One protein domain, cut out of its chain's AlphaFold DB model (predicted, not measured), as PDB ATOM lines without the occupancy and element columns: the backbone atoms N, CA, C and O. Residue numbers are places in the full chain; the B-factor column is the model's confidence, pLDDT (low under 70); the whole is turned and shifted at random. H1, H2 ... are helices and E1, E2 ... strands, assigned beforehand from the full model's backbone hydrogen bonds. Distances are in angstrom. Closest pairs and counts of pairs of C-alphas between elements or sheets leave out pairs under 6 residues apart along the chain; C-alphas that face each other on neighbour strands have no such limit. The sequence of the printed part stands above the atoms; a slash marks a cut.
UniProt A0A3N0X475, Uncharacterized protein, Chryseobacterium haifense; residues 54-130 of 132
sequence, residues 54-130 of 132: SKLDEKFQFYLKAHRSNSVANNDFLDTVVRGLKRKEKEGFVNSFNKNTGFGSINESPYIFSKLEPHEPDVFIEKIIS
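This is residues 54 to 130 of the 132 residues of an uncharacterized protein of Chryseobacterium haifense (UniProt A0A3N0X475). A two-strand hairpin, E1 and E2, makes one end of the longest axis, reaching away from four helices. H1 lies near the middle, paired with H2 in a helical hairpin and crossed by H4; H3 leads into E1. The printed part has 77 residues, with four named helices and two named strands in the order H1, H2, H3, E1, E2, H4; the class is mostly helix, and the sheet E1 - E2 is antiparallel. The whole is only just compact, close to loose: radius of gyration of the C-alphas 13.7 A, spans 35 by 32 by 27 A.

E1 is residues 101 to 106, E2 109 to 114. H2, residues 71 to 85, is 20.3 A long; H1, 54 to 66, begins at C-alpha 54 (-54.040, -6.498, -48.731). H3 is 88 to 99; H4, 120 to 129, ends at C-alpha 129 (-39.613, -4.225, -55.877).

In the hairpin E1 and E2, N 104 and O 111 are within hydrogen-bond range, 2.9 A. H1, with residues 61 to 66 alone, touches H2, closest C-alphas Lys 65 and Phe 77, 5.6 A. H1, with residues 56 to 60 alone, touches H4 about perpendicular, 90 degrees, closest C-alphas Leu 56 and Phe 124, 7.0 A. In H1 and H4 every O i to N i+4 pair is within range; H2 has 9 of 11, H3 6 of 8.

The farthest C-alphas, Glu 89 and Asn 107, are 38.3 A apart. The printed part has no cut, its links are tight, and no printed residue is under 70 pLDDT.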
ATOM      1  N   SER A  54     -53.644  -7.472 -49.767       89.69
ATOM      2  CA  SER A  54     -54.040  -6.498 -48.731       89.69
ATOM      3  C   SER A  54     -53.862  -6.992 -47.287       89.69
ATOM      4  O   SER A  54     -53.532  -6.204 -46.404       89.69
ATOM      5  N   LYS A  55     -54.037  -8.295 -47.026       89.19
ATOM      6  CA  LYS A  55     -53.762  -8.891 -45.702       89.19
ATOM      7  C   LYS A  55     -52.267  -8.894 -45.369       89.19
ATOM      8  O   LYS A  55     -51.895  -8.659 -44.223       89.19
ATOM      9  N   LEU A  56     -51.431  -9.158 -46.372       91.38
ATOM     10  CA  LEU A  56     -49.978  -9.095 -46.255       91.38
ATOM     11  C   LEU A  56     -49.540  -7.649 -46.002       91.38
ATOM     12  O   LEU A  56     -48.786  -7.390 -45.069       91.38
ATOM     13  N   ASP A  57     -50.105  -6.700 -46.753       92.19
ATOM     14  CA  ASP A  57     -49.872  -5.271 -46.554       92.19
ATOM     15  C   ASP A  57     -50.232  -4.836 -45.132       92.19
ATOM     16  O   ASP A  57     -49.443  -4.160 -44.489       92.19
ATOM     17  N   GLU A  58     -51.390  -5.236 -44.602       90.88
ATOM     18  CA  GLU A  58     -51.802  -4.892 -43.233       90.88
ATOM     19  C   GLU A  58     -50.827  -5.440 -42.178       90.88
ATOM     20  O   GLU A  58     -50.478  -4.742 -41.223       90.88
ATOM     21  N   LYS A  59     -50.324  -6.663 -42.376       90.94
ATOM     22  CA  LYS A  59     -49.335  -7.271 -41.481       90.94
ATOM     23  C   LYS A  59     -47.995  -6.532 -41.521       90.94
ATOM     24  O   LYS A  59     -47.457  -6.183 -40.472       90.94
ATOM     25  N   PHE A  60     -47.482  -6.215 -42.707       92.88
ATOM     26  CA  PHE A  60     -46.238  -5.449 -42.840       92.88
ATOM     27  C   PHE A  60     -46.398  -3.976 -42.445       92.88
ATOM     28  O   PHE A  60     -45.468  -3.389 -41.892       92.88
ATOM     29  N   GLN A  61     -47.589  -3.394 -42.604       93.62
ATOM     30  CA  GLN A  61     -47.920  -2.073 -42.071       93.62
ATOM     31  C   GLN A  61     -47.761  -2.043 -40.548       93.62
ATOM     32  O   GLN A  61     -47.221  -1.070 -40.022       93.62
ATOM     33  N   PHE A  62     -48.211  -3.089 -39.844       92.12
ATOM     34  CA  PHE A  62     -48.005  -3.206 -38.402       92.12
ATOM     35  C   PHE A  62     -46.510  -3.182 -38.062       92.12
ATOM     36  O   PHE A  62     -46.101  -2.339 -37.264       92.12
ATOM     37  N   TYR A  63     -45.694  -4.036 -38.692       90.69
ATOM     38  CA  TYR A  63     -44.258  -4.115 -38.388       90.69
ATOM     39  C   TYR A  63     -43.534  -2.795 -38.645       90.69
ATOM     40  O   TYR A  63     -42.813  -2.310 -37.776       90.69
ATOM     41  N   LEU A  64     -43.784  -2.166 -39.796       92.44
ATOM     42  CA  LEU A  64     -43.153  -0.897 -40.155       92.44
ATOM     43  C   LEU A  64     -43.549   0.232 -39.195       92.44
ATOM     44  O   LEU A  64     -42.701   1.008 -38.753       92.44
ATOM     45  N   LYS A  65     -44.835   0.337 -38.843       94.06
ATOM     46  CA  LYS A  65     -45.327   1.438 -38.002       94.06
ATOM     47  C   LYS A  65     -45.104   1.220 -36.509       94.06
ATOM     48  O   LYS A  65     -45.100   2.198 -35.763       94.06
ATOM     49  N   ALA A  66     -44.876  -0.017 -36.063       91.56
ATOM     50  CA  ALA A  66     -44.593  -0.333 -34.663       91.56
ATOM     51  C   ALA A  66     -43.308   0.334 -34.141       91.56
ATOM     52  O   ALA A  66     -43.196   0.559 -32.938       91.56
ATOM     53  N   HIS A  67     -42.388   0.730 -35.029       90.31
ATOM     54  CA  HIS A  67     -41.170   1.457 -34.660       90.31
ATOM     55  C   HIS A  67     -41.426   2.811 -33.980       90.31
ATOM     56  O   HIS A  67     -40.599   3.226 -33.174       90.31
ATOM     57  N   ARG A  68     -42.544   3.497 -34.286       91.94
ATOM     58  CA  ARG A  68     -43.022   4.720 -33.590       91.94
ATOM     59  C   ARG A  68     -41.910   5.737 -33.262       91.94
ATOM     60  O   ARG A  68     -41.858   6.276 -32.162       91.94
ATOM     61  N   SER A  69     -41.029   6.014 -34.222       92.69
ATOM     62  CA  SER A  69     -39.767   6.745 -34.005       92.69
ATOM     63  C   SER A  69     -39.912   8.218 -33.597       92.69
ATOM     64  O   SER A  69     -38.950   8.823 -33.136       92.69
ATOM     65  N   ASN A  70     -41.090   8.816 -33.779       94.62
ATOM     66  CA  ASN A  70     -41.402  10.190 -33.387       94.62
ATOM     67  C   ASN A  70     -42.915  10.363 -33.152       94.62
ATOM     68  O   ASN A  70     -43.694   9.424 -33.333       94.62
ATOM     69  N   SER A  71     -43.349  11.569 -32.766       96.25
ATOM     70  CA  SER A  71     -44.758  11.872 -32.464       96.25
ATOM     71  C   SER A  71     -45.700  11.648 -33.653       96.25
ATOM     72  O   SER A  71     -46.796  11.121 -33.471       96.25
ATOM     73  N   VAL A  72     -45.270  11.979 -34.873       95.94
ATOM     74  CA  VAL A  72     -46.047  11.750 -36.100       95.94
ATOM     75  C   VAL A  72     -46.234  10.251 -36.342       95.94
ATOM     76  O   VAL A  72     -47.365   9.797 -36.513       95.94
ATOM     77  N   ALA A  73     -45.151   9.470 -36.298       95.19
ATOM     78  CA  ALA A  73     -45.186   8.016 -36.466       95.19
ATOM     79  C   ALA A  73     -46.015   7.334 -35.366       95.19
ATOM     80  O   ALA A  73     -46.769   6.398 -35.628       95.19
ATOM     81  N   ASN A  74     -45.914   7.833 -34.135       96.19
ATOM     82  CA  ASN A  74     -46.703   7.371 -33.005       96.19
ATOM     83  C   ASN A  74     -48.209   7.566 -33.226       96.19
ATOM     84  O   ASN A  74     -48.982   6.623 -33.061       96.19
ATOM     85  N   ASN A  75     -48.618   8.778 -33.603       96.62
ATOM     86  CA  ASN A  75     -50.025   9.100 -33.822       96.62
ATOM     87  C   ASN A  75     -50.582   8.310 -35.008       96.62
ATOM     88  O   ASN A  75     -51.657   7.726 -34.911       96.62
ATOM     89  N   ASP A  76     -49.813   8.197 -36.090       96.44
ATOM     90  CA  ASP A  76     -50.200   7.403 -37.250       96.44
ATOM     91  C   ASP A  76     -50.358   5.906 -36.919       96.44
ATOM     92  O   ASP A  76     -51.323   5.283 -37.369       96.44
ATOM     93  N   PHE A  77     -49.489   5.321 -36.085       96.31
ATOM     94  CA  PHE A  77     -49.661   3.946 -35.599       96.31
ATOM     95  C   PHE A  77     -50.973   3.768 -34.817       96.31
ATOM     96  O   PHE A  77     -51.735   2.835 -35.091       96.31
ATOM     97  N   LEU A  78     -51.277   4.671 -33.879       96.06
ATOM     98  CA  LEU A  78     -52.512   4.615 -33.088       96.06
ATOM     99  C   LEU A  78     -53.763   4.787 -33.972       96.06
ATOM    100  O   LEU A  78     -54.714   4.004 -33.884       96.06
ATOM    101  N   ASP A  79     -53.735   5.764 -34.874       94.44
ATOM    102  CA  ASP A  79     -54.879   6.146 -35.701       94.44
ATOM    103  C   ASP A  79     -55.148   5.185 -36.853       94.44
ATOM    104  O   ASP A  79     -56.288   5.084 -37.321       94.44
ATOM    105  N   THR A  80     -54.131   4.502 -37.372       93.50
ATOM    106  CA  THR A  80     -54.292   3.607 -38.526       93.50
ATOM    107  C   THR A  80     -54.282   2.147 -38.114       93.50
ATOM    108  O   THR A  80     -55.265   1.453 -38.368       93.50
ATOM    109  N   VAL A  81     -53.229   1.705 -37.426       94.44
ATOM    110  CA  VAL A  81     -53.023   0.297 -37.083       94.44
ATOM    111  C   VAL A  81     -53.904  -0.089 -35.904       94.44
ATOM    112  O   VAL A  81     -54.786  -0.932 -36.053       94.44
ATOM    113  N   VAL A  82     -53.756   0.568 -34.749       94.31
ATOM    114  CA  VAL A  82     -54.503   0.183 -33.536       94.31
ATOM    115  C   VAL A  82     -56.009   0.343 -33.735       94.31
ATOM    116  O   VAL A  82     -56.778  -0.560 -33.407       94.31
ATOM    117  N   ARG A  83     -56.458   1.462 -34.318       94.44
ATOM    118  CA  ARG A  83     -57.879   1.653 -34.653       94.44
ATOM    119  C   ARG A  83     -58.398   0.611 -35.650       94.44
ATOM    120  O   ARG A  83     -59.560   0.230 -35.550       94.44
ATOM    121  N   GLY A  84     -57.575   0.171 -36.605       92.31
ATOM    122  CA  GLY A  84     -57.928  -0.883 -37.559       92.31
ATOM    123  C   GLY A  84     -58.107  -2.240 -36.877       92.31
ATOM    124  O   GLY A  84     -59.150  -2.867 -37.037       92.31
ATOM    125  N   LEU A  85     -57.145  -2.637 -36.042       92.25
ATOM    126  CA  LEU A  85     -57.159  -3.911 -35.313       92.25
ATOM    127  C   LEU A  85     -58.309  -4.030 -34.303       92.25
ATOM    128  O   LEU A  85     -58.737  -5.136 -33.998       92.25
ATOM    129  N   LYS A  86     -58.840  -2.907 -33.804       93.62
ATOM    130  CA  LYS A  86     -60.000  -2.882 -32.893       93.62
ATOM    131  C   LYS A  86     -61.338  -3.225 -33.559       93.62
ATOM    132  O   LYS A  86     -62.342  -3.333 -32.858       93.62
ATOM    133  N   ARG A  87     -61.400  -3.326 -34.888       94.31
ATOM    134  CA  ARG A  87     -62.658  -3.601 -35.594       94.31
ATOM    135  C   ARG A  87     -63.009  -5.087 -35.533       94.31
ATOM    136  O   ARG A  87     -62.128  -5.934 -35.647       94.31
ATOM    137  N   LYS A  88     -64.301  -5.403 -35.414       93.81
ATOM    138  CA  LYS A  88     -64.796  -6.781 -35.242       93.81
ATOM    139  C   LYS A  88     -64.365  -7.707 -36.384       93.81
ATOM    140  O   LYS A  88     -63.969  -8.844 -36.155       93.81
ATOM    141  N   GLU A  89     -64.351  -7.213 -37.619       93.75
ATOM    142  CA  GLU A  89     -63.908  -7.981 -38.787       93.75
ATOM    143  C   GLU A  89     -62.413  -8.357 -38.759       93.75
ATOM    144  O   GLU A  89     -61.969  -9.175 -39.566       93.75
ATOM    145  N   LYS A  90     -61.627  -7.777 -37.840       92.62
ATOM    146  CA  LYS A  90     -60.195  -8.050 -37.665       92.62
ATOM    147  C   LYS A  90     -59.884  -9.042 -36.550       92.62
ATOM    148  O   LYS A  90     -58.721  -9.417 -36.415       92.62
ATOM    149  N   GLU A  91     -60.880  -9.545 -35.822       92.56
ATOM    150  CA  GLU A  91     -60.682 -10.525 -34.742       92.56
ATOM    151  C   GLU A  91     -59.861 -11.742 -35.195       92.56
ATOM    152  O   GLU A  91     -58.913 -12.139 -34.522       92.56
ATOM    153  N   GLY A  92     -60.151 -12.297 -36.378       90.31
ATOM    154  CA  GLY A  92     -59.400 -13.437 -36.915       90.31
ATOM    155  C   GLY A  92     -57.921 -13.130 -37.177       90.31
ATOM    156  O   GLY A  92     -57.055 -13.954 -36.880       90.31
ATOM    157  N   PHE A  93     -57.618 -11.930 -37.683       87.88
ATOM    158  CA  PHE A  93     -56.238 -11.484 -37.884       87.88
ATOM    159  C   PHE A  93     -55.525 -11.289 -36.544       87.88
ATOM    160  O   PHE A  93     -54.426 -11.806 -36.367       87.88
ATOM    161  N   VAL A  94     -56.164 -10.612 -35.585       89.88
ATOM    162  CA  VAL A  94     -55.606 -10.370 -34.245       89.88
ATOM    163  C   VAL A  94     -55.322 -11.687 -33.520       89.88
ATOM    164  O   VAL A  94     -54.240 -11.857 -32.965       89.88
ATOM    165  N   ASN A  95     -56.239 -12.654 -33.582       90.69
ATOM    166  CA  ASN A  95     -56.051 -13.972 -32.972       90.69
ATOM    167  C   ASN A  95     -54.865 -14.729 -33.590       90.69
ATOM    168  O   ASN A  95     -54.046 -15.292 -32.862       90.69
ATOM    169  N   SER A  96     -54.744 -14.712 -34.921       87.31
ATOM    170  CA  SER A  96     -53.599 -15.304 -35.627       87.31
ATOM    171  C   SER A  96     -52.285 -14.610 -35.255       87.31
ATOM    172  O   SER A  96     -51.300 -15.266 -34.918       87.31
ATOM    173  N   PHE A  97     -52.286 -13.276 -35.241       85.62
ATOM    174  CA  PHE A  97     -51.123 -12.470 -34.894       85.62
ATOM    175  C   PHE A  97     -50.643 -12.738 -33.463       85.62
ATOM    176  O   PHE A  97     -49.452 -12.959 -33.253       85.62
ATOM    177  N   ASN A  98     -51.563 -12.792 -32.496       87.06
ATOM    178  CA  ASN A  98     -51.257 -13.093 -31.097       87.06
ATOM    179  C   ASN A  98     -50.697 -14.507 -30.922       87.06
ATOM    180  O   ASN A  98     -49.744 -14.692 -30.177       87.06
ATOM    181  N   LYS A  99     -51.239 -15.502 -31.636       89.88
ATOM    182  CA  LYS A  99     -50.723 -16.881 -31.600       89.88
ATOM    183  C   LYS A  99     -49.289 -16.979 -32.129       89.88
ATOM    184  O   LYS A  99     -48.522 -17.824 -31.679       89.88
ATOM    185  N   ASN A 100     -48.949 -16.125 -33.090       87.19
ATOM    186  CA  ASN A 100     -47.654 -16.115 -33.753       87.19
ATOM    187  C   ASN A 100     -46.671 -15.104 -33.151       87.19
ATOM    188  O   ASN A 100     -45.558 -15.002 -33.654       87.19
ATOM    189  N   THR A 101     -47.048 -14.368 -32.103       88.94
ATOM    190  CA  THR A 101     -46.202 -13.349 -31.475       88.94
ATOM    191  C   THR A 101     -45.877 -13.726 -30.036       88.94
ATOM    192  O   THR A 101     -46.734 -14.206 -29.301       88.94
ATOM    193  N   GLY A 102     -44.635 -13.503 -29.621       88.50
ATOM    194  CA  GLY A 102     -44.152 -13.793 -28.276       88.50
ATOM    195  C   GLY A 102     -43.051 -12.835 -27.838       88.50
ATOM    196  O   GLY A 102     -42.630 -11.955 -28.588       88.50
ATOM    197  N   PHE A 103     -42.580 -13.025 -26.611       90.00
ATOM    198  CA  PHE A 103     -41.482 -12.263 -26.020       90.00
ATOM    199  C   PHE A 103     -40.291 -13.189 -25.790       90.00
ATOM    200  O   PHE A 103     -40.463 -14.360 -25.458       90.00
ATOM    201  N   GLY A 104     -39.086 -12.658 -25.936       89.88
ATOM    202  CA  GLY A 104     -37.852 -13.361 -25.604       89.88
ATOM    203  C   GLY A 104     -36.692 -12.381 -25.501       89.88
ATOM    204  O   GLY A 104     -36.911 -11.176 -25.407       89.88
ATOM    205  N   SER A 105     -35.463 -12.884 -25.560       91.25
ATOM    206  CA  SER A 105     -34.266 -12.051 -25.447       91.25
ATOM    207  C   SER A 105     -33.188 -12.437 -26.454       91.25
ATOM    208  O   SER A 105     -32.939 -13.623 -26.661       91.25
ATOM    209  N   ILE A 106     -32.513 -11.441 -27.031       89.69
ATOM    210  CA  ILE A 106     -31.266 -11.603 -27.798       89.69
ATOM    211  C   ILE A 106     -30.194 -10.853 -27.021       89.69
ATOM    212  O   ILE A 106     -30.372  -9.669 -26.747       89.69
ATOM    213  N   ASN A 107     -29.096 -11.524 -26.667       92.88
ATOM    214  CA  ASN A 107     -28.006 -10.923 -25.888       92.88
ATOM    215  C   ASN A 107     -28.532 -10.185 -24.641       92.88
ATOM    216  O   ASN A 107     -28.248  -9.006 -24.451       92.88
ATOM    217  N   GLU A 108     -29.390 -10.856 -23.860       91.75
ATOM    218  CA  GLU A 108     -30.038 -10.335 -22.637       91.75
ATOM    219  C   GLU A 108     -31.009  -9.155 -22.842       91.75
ATOM    220  O   GLU A 108     -31.752  -8.793 -21.932       91.75
ATOM    221  N   SER A 109     -31.087  -8.596 -24.050       89.62
ATOM    222  CA  SER A 109     -32.020  -7.520 -24.379       89.62
ATOM    223  C   SER A 109     -33.388  -8.103 -24.750       89.62
ATOM    224  O   SER A 109     -33.435  -9.056 -25.529       89.62
ATOM    225  N   PRO A 110     -34.507  -7.578 -24.215       89.25
ATOM    226  CA  PRO A 110     -35.842  -8.099 -24.492       89.25
ATOM    227  C   PRO A 110     -36.334  -7.691 -25.886       89.25
ATOM    228  O   PRO A 110     -36.230  -6.531 -26.282       89.25
ATOM    229  N   TYR A 111     -36.943  -8.635 -26.601       86.25
ATOM    230  CA  TYR A 111     -37.534  -8.428 -27.920       86.25
ATOM    231  C   TYR A 111     -38.910  -9.081 -28.031       86.25
ATOM    232  O   TYR A 111     -39.196 -10.112 -27.416       86.25
ATOM    233  N   ILE A 112     -39.745  -8.477 -28.873       86.19
ATOM    234  CA  ILE A 112     -40.964  -9.096 -29.383       86.19
ATOM    235  C   ILE A 112     -40.593  -9.841 -30.661       86.19
ATOM    236  O   ILE A 112     -40.001  -9.261 -31.572       86.19
ATOM    237  N   PHE A 113     -40.972 -11.108 -30.736       86.81
ATOM    238  CA  PHE A 113     -40.803 -11.940 -31.919       86.81
ATOM    239  C   PHE A 113     -42.164 -12.227 -32.512       86.81
ATOM    240  O   PHE A 113     -43.079 -12.602 -31.786       86.81
ATOM    241  N   SER A 114     -42.278 -12.130 -33.829       87.00
ATOM    242  CA  SER A 114     -43.431 -12.648 -34.550       87.00
ATOM    243  C   SER A 114     -42.966 -13.658 -35.584       87.00
ATOM    244  O   SER A 114     -42.092 -13.368 -36.399       87.00
ATOM    245  N   LYS A 115     -43.571 -14.843 -35.573       88.19
ATOM    246  CA  LYS A 115     -43.386 -15.847 -36.610       88.19
ATOM    247  C   LYS A 115     -44.089 -15.383 -37.886       88.19
ATOM    248  O   LYS A 115     -45.291 -15.104 -37.888       88.19
ATOM    249  N   LEU A 116     -43.328 -15.303 -38.971       86.19
ATOM    250  CA  LEU A 116     -43.858 -15.120 -40.318       86.19
ATOM    251  C   LEU A 116     -44.047 -16.494 -40.957       86.19
ATOM    252  O   LEU A 116     -43.294 -17.426 -40.659       86.19
ATOM    253  N   GLU A 117     -45.069 -16.627 -41.797       87.50
ATOM    254  CA  GLU A 117     -45.231 -17.848 -42.578       87.50
ATOM    255  C   GLU A 117     -44.092 -17.961 -43.608       87.50
ATOM    256  O   GLU A 117     -43.542 -16.935 -44.031       87.50
ATOM    257  N   PRO A 118     -43.711 -19.183 -44.022       90.00
ATOM    258  CA  PRO A 118     -42.724 -19.368 -45.080       90.00
ATOM    259  C   PRO A 118     -43.085 -18.556 -46.331       90.00
ATOM    260  O   PRO A 118     -44.254 -18.486 -46.706       90.00
ATOM    261  N   HIS A 119     -42.082 -17.948 -46.968       91.44
ATOM    262  CA  HIS A 119     -42.205 -17.107 -48.172       91.44
ATOM    263  C   HIS A 119     -43.008 -15.811 -48.028       91.44
ATOM    264  O   HIS A 119     -43.025 -14.996 -48.946       91.44
ATOM    265  N   GLU A 120     -43.640 -15.564 -46.881       91.12
ATOM    266  CA  GLU A 120     -44.388 -14.333 -46.642       91.12
ATOM    267  C   GLU A 120     -43.517 -13.063 -46.797       91.12
ATOM    268  O   GLU A 120     -43.963 -12.125 -47.468       91.12
ATOM    269  N   PRO A 121     -42.274 -13.011 -46.268       91.94
ATOM    270  CA  PRO A 121     -41.376 -11.880 -46.504       91.94
ATOM    271  C   PRO A 121     -40.957 -11.755 -47.967       91.94
ATOM    272  O   PRO A 121     -40.906 -10.642 -48.481       91.94
ATOM    273  N   ASP A 122     -40.691 -12.879 -48.633       93.88
ATOM    274  CA  ASP A 122     -40.233 -12.907 -50.024       93.88
ATOM    275  C   ASP A 122     -41.303 -12.300 -50.939       93.88
ATOM    276  O   ASP A 122     -41.037 -11.342 -51.662       93.88
ATOM    277  N   VAL A 123     -42.551 -12.764 -50.803       92.81
ATOM    278  CA  VAL A 123     -43.710 -12.246 -51.547       92.81
ATOM    279  C   VAL A 123     -43.935 -10.761 -51.261       92.81
ATOM    280  O   VAL A 123     -44.252  -9.992 -52.170       92.81
ATOM    281  N   PHE A 124     -43.772 -10.330 -50.005       92.75
ATOM    282  CA  PHE A 124     -43.894  -8.918 -49.657       92.75
ATOM    283  C   PHE A 124     -42.818  -8.077 -50.349       92.75
ATOM    284  O   PHE A 124     -43.137  -7.052 -50.950       92.75
ATOM    285  N   ILE A 125     -41.557  -8.506 -50.306       92.44
ATOM    286  CA  ILE A 125     -40.458  -7.796 -50.958       92.44
ATOM    287  C   ILE A 125     -40.665  -7.757 -52.472       92.44
ATOM    288  O   ILE A 125     -40.611  -6.666 -53.040       92.44
ATOM    289  N   GLU A 126     -40.986  -8.887 -53.107       91.69
ATOM    290  CA  GLU A 126     -41.321  -8.961 -54.535       91.69
ATOM    291  C   GLU A 126     -42.421  -7.963 -54.904       91.69
ATOM    292  O   GLU A 126     -42.300  -7.250 -55.897       91.69
ATOM    293  N   LYS A 127     -43.450  -7.813 -54.064       89.25
ATOM    294  CA  LYS A 127     -44.530  -6.836 -54.283       89.25
ATOM    295  C   LYS A 127     -44.032  -5.406 -54.330       89.25
ATOM    296  O   LYS A 127     -44.532  -4.613 -55.125       89.25
ATOM    297  N   ILE A 128     -43.066  -5.073 -53.486       89.06
ATOM    298  CA  ILE A 128     -42.505  -3.727 -53.404       89.06
ATOM    299  C   ILE A 128     -41.530  -3.443 -54.548       89.06
ATOM    300  O   ILE A 128     -41.496  -2.317 -55.048       89.06
ATOM    301  N   ILE A 129     -40.731  -4.434 -54.948       86.38
ATOM    302  CA  ILE A 129     -39.613  -4.225 -55.877       86.38
ATOM    303  C   ILE A 129     -39.897  -4.664 -57.313       86.38
ATOM    304  O   ILE A 129     -39.115  -4.301 -58.193       86.38
ATOM    305  N   SER A 130     -40.964  -5.431 -57.565       76.88
ATOM    306  CA  SER A 130     -41.267  -5.946 -58.901       76.88
ATOM    307  C   SER A 130     -41.414  -4.800 -59.899       76.88
ATOM    308  O   SER A 130     -42.217  -3.878 -59.725       76.88
TER     309      SER A 130